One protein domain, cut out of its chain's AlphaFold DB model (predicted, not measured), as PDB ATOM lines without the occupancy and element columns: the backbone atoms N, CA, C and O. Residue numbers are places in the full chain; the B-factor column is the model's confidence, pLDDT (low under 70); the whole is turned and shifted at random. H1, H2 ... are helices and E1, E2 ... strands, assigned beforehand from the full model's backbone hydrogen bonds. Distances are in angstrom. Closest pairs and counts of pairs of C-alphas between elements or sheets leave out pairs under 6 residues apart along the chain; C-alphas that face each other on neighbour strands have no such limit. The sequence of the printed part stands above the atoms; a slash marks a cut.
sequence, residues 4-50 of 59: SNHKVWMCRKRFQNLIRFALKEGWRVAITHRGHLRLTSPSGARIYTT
ATOM      1  N   SER A   4      11.827  -4.047 -30.887       52.53
ATOM      2  CA  SER A   4      11.980  -4.808 -32.137       52.53
ATOM      3  C   SER A   4      12.230  -6.304 -31.912       52.53
ATOM      4  O   SER A   4      11.656  -7.135 -32.611       52.53
ATOM      5  N   ASN A   5      12.996  -6.676 -30.880       51.75
ATOM      6  CA  ASN A   5      13.346  -8.082 -30.628       51.75
ATOM      7  C   ASN A   5      12.151  -8.905 -30.125       51.75
ATOM      8  O   ASN A   5      12.051 -10.099 -30.401       51.75
ATOM      9  N   HIS A   6      11.212  -8.261 -29.428       54.34
ATOM     10  CA  HIS A   6      10.041  -8.930 -28.862       54.34
ATOM     11  C   HIS A   6       9.050  -9.383 -29.946       54.34
ATOM     12  O   HIS A   6       8.522 -10.495 -29.887       54.34
ATOM     13  N   LYS A   7       8.849  -8.558 -30.988       51.47
ATOM     14  CA  LYS A   7       7.993  -8.904 -32.133       51.47
ATOM     15  C   LYS A   7       8.544 -10.099 -32.914       51.47
ATOM     16  O   LYS A   7       7.788 -11.008 -33.246       51.47
ATOM     17  N   VAL A   8       9.860 -10.135 -33.131       53.94
ATOM     18  CA  VAL A   8      10.544 -11.234 -33.836       53.94
ATOM     19  C   VAL A   8      10.408 -12.554 -33.069       53.94
ATOM     20  O   VAL A   8      10.109 -13.592 -33.661       53.94
ATOM     21  N   TRP A   9      10.548 -12.522 -31.741       56.47
ATOM     22  CA  TRP A   9      10.444 -13.719 -30.902       56.47
ATOM     23  C   TRP A   9       9.017 -14.287 -30.826       56.47
ATOM     24  O   TRP A   9       8.831 -15.503 -30.913       56.47
ATOM     25  N   MET A  10       7.994 -13.427 -30.733       56.91
ATOM     26  CA  MET A  10       6.589 -13.864 -30.759       56.91
ATOM     27  C   MET A  10       6.164 -14.406 -32.128       56.91
ATOM     28  O   MET A  10       5.470 -15.425 -32.190       56.91
ATOM     29  N   CYS A  11       6.605 -13.778 -33.223       61.53
ATOM     30  CA  CYS A  11       6.332 -14.275 -34.572       61.53
ATOM     31  C   CYS A  11       6.935 -15.669 -34.771       61.53
ATOM     32  O   CYS A  11       6.259 -16.574 -35.253       61.53
ATOM     33  N   ARG A  12       8.166 -15.894 -34.300       64.94
ATOM     34  CA  ARG A  12       8.840 -17.192 -34.427       64.94
ATOM     35  C   ARG A  12       8.097 -18.335 -33.721       64.94
ATOM     36  O   ARG A  12       8.099 -19.444 -34.246       64.94
ATOM     37  N   LYS A  13       7.420 -18.075 -32.593       70.00
ATOM     38  CA  LYS A  13       6.544 -19.065 -31.934       70.00
ATOM     39  C   LYS A  13       5.245 -19.310 -32.709       70.00
ATOM     40  O   LYS A  13       4.881 -20.461 -32.921       70.00
ATOM     41  N   ARG A  14       4.560 -18.254 -33.170       74.00
ATOM     42  CA  ARG A  14       3.287 -18.391 -33.913       74.00
ATOM     43  C   ARG A  14       3.454 -19.097 -35.252       74.00
ATOM     44  O   ARG A  14       2.611 -19.900 -35.635       74.00
ATOM     45  N   PHE A  15       4.557 -18.837 -35.940       77.06
ATOM     46  CA  PHE A  15       4.834 -19.451 -37.230       77.06
ATOM     47  C   PHE A  15       5.606 -20.769 -37.122       77.06
ATOM     48  O   PHE A  15       5.906 -21.364 -38.148       77.06
ATOM     49  N   GLN A  16       5.909 -21.274 -35.921       81.25
ATOM     50  CA  GLN A  16       6.702 -22.500 -35.762       81.25
ATOM     51  C   GLN A  16       6.057 -23.713 -36.451       81.25
ATOM     52  O   GLN A  16       6.758 -24.504 -37.080       81.25
ATOM     53  N   ASN A  17       4.727 -23.828 -36.388       84.06
ATOM     54  CA  ASN A  17       3.990 -24.888 -37.080       84.06
ATOM     55  C   ASN A  17       4.036 -24.716 -38.602       84.06
ATOM     56  O   ASN A  17       4.264 -25.690 -39.311       84.06
ATOM     57  N   LEU A  18       3.909 -23.480 -39.097       81.81
ATOM     58  CA  LEU A  18       4.009 -23.175 -40.525       81.81
ATOM     59  C   LEU A  18       5.418 -23.460 -41.063       81.81
ATOM     60  O   LEU A  18       5.562 -24.054 -42.123       81.81
ATOM     61  N   ILE A  19       6.458 -23.094 -40.308       83.62
ATOM     62  CA  ILE A  19       7.855 -23.390 -40.646       83.62
ATOM     63  C   ILE A  19       8.069 -24.904 -40.703       83.62
ATOM     64  O   ILE A  19       8.653 -25.398 -41.659       83.62
ATOM     65  N   ARG A  20       7.588 -25.650 -39.701       86.75
ATOM     66  CA  ARG A  20       7.704 -27.116 -39.676       86.75
ATOM     67  C   ARG A  20       6.986 -27.775 -40.849       86.75
ATOM     68  O   ARG A  20       7.561 -28.663 -41.467       86.75
ATOM     69  N   PHE A  21       5.765 -27.336 -41.152       86.12
ATOM     70  CA  PHE A  21       5.004 -27.820 -42.302       86.12
ATOM     71  C   PHE A  21       5.759 -27.549 -43.606       86.12
ATOM     72  O   PHE A  21       6.038 -28.472 -44.357       86.12
ATOM     73  N   ALA A  22       6.187 -26.305 -43.813       86.31
ATOM     74  CA  ALA A  22       6.930 -25.902 -44.996       86.31
ATOM     75  C   ALA A  22       8.210 -26.729 -45.185       86.31
ATOM     76  O   ALA A  22       8.437 -27.260 -46.263       86.31
ATOM     77  N   LEU A  23       9.011 -26.908 -44.130       85.94
ATOM     78  CA  LEU A  23      10.217 -27.735 -44.199       85.94
ATOM     79  C   LEU A  23       9.905 -29.202 -44.530       85.94
ATOM     80  O   LEU A  23      10.648 -29.813 -45.290       85.94
ATOM     81  N   LYS A  24       8.809 -29.759 -43.993       88.88
ATOM     82  CA  LYS A  24       8.371 -31.131 -44.294       88.88
ATOM     83  C   LYS A  24       7.960 -31.292 -45.761       88.88
ATOM     84  O   LYS A  24       8.295 -32.295 -46.374       88.88
ATOM     85  N   GLU A  25       7.300 -30.285 -46.318       87.38
ATOM     86  CA  GLU A  25       6.891 -30.234 -47.727       87.38
ATOM     87  C   GLU A  25       8.054 -29.865 -48.678       87.38
ATOM     88  O   GLU A  25       7.851 -29.694 -49.879       87.38
ATOM     89  N   GLY A  26       9.277 -29.683 -48.163       88.19
ATOM     90  CA  GLY A  26      10.455 -29.314 -48.959       88.19
ATOM     91  C   GLY A  26      10.537 -27.829 -49.326       88.19
ATOM     92  O   GLY A  26      11.337 -27.433 -50.174       88.19
ATOM     93  N   TRP A  27       9.729 -26.978 -48.701       90.88
ATOM     94  CA  TRP A  27       9.758 -25.540 -48.927       90.88
ATOM     95  C   TRP A  27      10.942 -24.898 -48.208       90.88
ATOM     96  O   TRP A  27      11.298 -25.227 -47.075       90.88
ATOM     97  N   ARG A  28      11.509 -23.878 -48.847       88.38
ATOM     98  CA  ARG A  28      12.594 -23.073 -48.299       88.38
ATOM     99  C   ARG A  28      12.031 -21.875 -47.544       88.38
ATOM    100  O   ARG A  28      11.352 -21.030 -48.123       88.38
ATOM    101  N   VAL A  29      12.352 -21.780 -46.258       86.19
ATOM    102  CA  VAL A  29      11.901 -20.693 -45.378       86.19
ATOM    103  C   VAL A  29      13.036 -19.695 -45.147       86.19
ATOM    104  O   VAL A  29      14.139 -20.084 -44.774       86.19
ATOM    105  N   ALA A  30      12.772 -18.403 -45.339       84.56
ATOM    106  CA  ALA A  30      13.707 -17.311 -45.067       84.56
ATOM    107  C   ALA A  30      13.049 -16.227 -44.208       84.56
ATOM    108  O   ALA A  30      11.882 -15.906 -44.405       84.56
ATOM    109  N   ILE A  31      13.796 -15.631 -43.279       80.06
ATOM    110  CA  ILE A  31      13.342 -14.457 -42.526       80.06
ATOM    111  C   ILE A  31      13.764 -13.210 -43.307       80.06
ATOM    112  O   ILE A  31      14.927 -13.062 -43.675       80.06
ATOM    113  N   THR A  32      12.816 -12.328 -43.595       77.38
ATOM    114  CA  THR A  32      13.070 -11.032 -44.236       77.38
ATOM    115  C   THR A  32      13.658 -10.040 -43.232       77.38
ATOM    116  O   THR A  32      13.482 -10.185 -42.023       77.38
ATOM    117  N   HIS A  33      14.289  -8.971 -43.723       68.19
ATOM    118  CA  HIS A  33      14.862  -7.910 -42.882       68.19
ATOM    119  C   HIS A  33      13.828  -7.234 -41.954       68.19
ATOM    120  O   HIS A  33      14.174  -6.701 -40.906       68.19
ATOM    121  N   ARG A  34      12.537  -7.304 -42.307       70.56
ATOM    122  CA  ARG A  34      11.411  -6.795 -41.507       70.56
ATOM    123  C   ARG A  34      10.878  -7.791 -40.465       70.56
ATOM    124  O   ARG A  34       9.986  -7.449 -39.696       70.56
ATOM    125  N   GLY A  35      11.412  -9.014 -40.417       72.06
ATOM    126  CA  GLY A  35      10.971 -10.071 -39.500       72.06
ATOM    127  C   GLY A  35       9.810 -10.934 -40.013       72.06
ATOM    128  O   GLY A  35       9.320 -11.781 -39.270       72.06
ATOM    129  N   HIS A  36       9.390 -10.757 -41.271       77.44
ATOM    130  CA  HIS A  36       8.416 -11.628 -41.948       77.44
ATOM    131  C   HIS A  36       9.067 -12.917 -42.433       77.44
ATOM    132  O   HIS A  36      10.269 -12.931 -42.700       77.44
ATOM    133  N   LEU A  37       8.283 -13.978 -42.611       81.25
ATOM    134  CA  LEU A  37       8.757 -15.196 -43.256       81.25
ATOM    135  C   LEU A  37       8.445 -15.140 -44.743       81.25
ATOM    136  O   LEU A  37       7.345 -14.793 -45.151       81.25
ATOM    137  N   ARG A  38       9.412 -15.537 -45.551       85.25
ATOM    138  CA  ARG A  38       9.225 -15.862 -46.955       85.25
ATOM    139  C   ARG A  38       9.359 -17.366 -47.101       85.25
ATOM    140  O   ARG A  38      10.422 -17.914 -46.816       85.25
ATOM    141  N   LEU A  39       8.304 -18.020 -47.556       85.88
ATOM    142  CA  LEU A  39       8.299 -19.435 -47.894       85.88
ATOM    143  C   LEU A  39       8.396 -19.562 -49.412       85.88
ATOM    144  O   LEU A  39       7.706 -18.857 -50.139       85.88
ATOM    145  N   THR A  40       9.287 -20.415 -49.894       87.38
ATOM    146  CA  THR A  40       9.469 -20.688 -51.323       87.38
ATOM    147  C   THR A  40       9.217 -22.168 -51.557       87.38
ATOM    148  O   THR A  40       9.905 -22.989 -50.952       87.38
ATOM    149  N   SER A  41       8.234 -22.506 -52.385       87.75
ATOM    150  CA  SER A  41       7.936 -23.892 -52.728       87.75
ATOM    151  C   SER A  41       9.008 -24.468 -53.661       87.75
ATOM    152  O   SER A  41       9.686 -23.715 -54.371       87.75
ATOM    153  N   PRO A  42       9.131 -25.804 -53.732       83.50
ATOM    154  CA  PRO A  42       9.959 -26.469 -54.740       83.50
ATOM    155  C   PRO A  42       9.560 -26.118 -56.182       83.50
ATOM    156  O   PRO A  42      10.408 -26.094 -57.065       83.50
ATOM    157  N   SER A  43       8.281 -25.800 -56.413       86.44
ATOM    158  CA  SER A  43       7.751 -25.364 -57.712       86.44
ATOM    159  C   SER A  43       8.055 -23.898 -58.057       86.44
ATOM    160  O   SER A  43       7.661 -23.432 -59.122       86.44
ATOM    161  N   GLY A  44       8.736 -23.156 -57.176       83.06
ATOM    162  CA  GLY A  44       9.106 -21.753 -57.392       83.06
ATOM    163  C   GLY A  44       8.070 -20.726 -56.922       83.06
ATOM    164  O   GLY A  44       8.327 -19.524 -57.015       83.06
ATOM    165  N   ALA A  45       6.937 -21.159 -56.363       83.06
ATOM    166  CA  ALA A  45       5.950 -20.261 -55.770       83.06
ATOM    167  C   ALA A  45       6.495 -19.621 -54.484       83.06
ATOM    168  O   ALA A  45       7.237 -20.242 -53.720       83.06
ATOM    169  N   ARG A  46       6.124 -18.365 -54.225       82.62
ATOM    170  CA  ARG A  46       6.583 -17.596 -53.061       82.62
ATOM    171  C   ARG A  46       5.395 -17.115 -52.245       82.62
ATOM    172  O   ARG A  46       4.494 -16.490 -52.784       82.62
ATOM    173  N   ILE A  47       5.437 -17.368 -50.942       82.69
ATOM    174  CA  ILE A  47       4.454 -16.889 -49.969       82.69
ATOM    175  C   ILE A  47       5.175 -16.004 -48.958       82.69
ATOM    176  O   ILE A  47       6.217 -16.388 -48.422       82.69
ATOM    177  N   TYR A  48       4.613 -14.833 -48.675       78.19
ATOM    178  CA  TYR A  48       5.112 -13.912 -47.659       78.19
ATOM    179  C   TYR A  48       4.151 -13.896 -46.474       78.19
ATOM    180  O   TYR A  48       2.948 -13.720 -46.641       78.19
ATOM    181  N   THR A  49       4.664 -14.085 -45.259       74.56
ATOM    182  CA  THR A  49       3.870 -13.895 -44.045       74.56
ATOM    183  C   THR A  49       3.940 -12.434 -43.633       74.56
ATOM    184  O   THR A  49       4.764 -12.023 -42.810       74.56
ATOM    185  N   THR A  50       3.061 -11.611 -44.190       64.38
ATOM    186  CA  THR A  50       2.846 -10.289 -43.612       64.38
ATOM    187  C   THR A  50       2.275 -10.471 -42.205       64.38
ATOM    188  O   THR A  50       1.431 -11.320 -41.932       64.38
TER     189      THR A  50
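What this domain is: This is residues 4 to 50 of the 59 residues of an uncharacterized protein of Saezia sanguinis (UniProt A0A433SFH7). A small sheet of three short strands has one helix, H2, over one of its faces along the edge strand E1, and no named helix covers its other face. The other helix, H1, joins H2 end to end and lies off the sheet, toward one end of the long axis. The printed part has 47 residues with two named helices and then three strands, in the order H1, H2, E1, E2, E3, a mixed class. The sheet, E1 - E2 - E3, is antiparallel and forms a meander, each strand the antiparallel neighbour of the one before. The whole is compact, with a radius of gyration of the C-alphas of 10.7 A, yet elongated, spanning 33 by 19 by 12 A.

How they stand to each other: E2, residues 37 to 40, is the inner strand. E1, residues 28 to 31, forms a hairpin with E2 at 158 degrees between directions, with N 30 and O 38 2.8 A apart, within hydrogen-bond range. E3, residues 46 to 48, forms a hairpin with E2 at 169 degrees, with N 39 and O 47 2.8 A apart, also within range. H2, residues 16 to 24, is on the sheet at a height of 9.6 A, over E1 and along it at 9 degrees on the local plane. The closest C-alphas of H2 and E1 are those of Ile 19 and Val 29, 6.8 A apart. H1, residues 4 to 14, is only just not on the sheet, with 4 pairs of C-alphas within 10 A, and is apart from E1, E2 and E3. H1 and H2 meet only through their link. Every O i to N i+4 pair is within hydrogen-bond range in H2, and 6 of 7 in H1.

Where its parts are: E1 is 10.4 A long, E2 9.8 A and E3 6.7 A, ending at C-alpha 48 (5.112, -13.912, -47.659). H2 is 12.3 A long, and H1 is 16.2 A long from C-alpha 4 (11.980, -4.808, -32.137).

The domain as a whole: The two C-alphas farthest apart, those of His 6 and Ser 43, are 33.3 A apart. The printed part has no cut, and its four links are tight. Residues 4 to 12, 33 and 50 have pLDDT under 70.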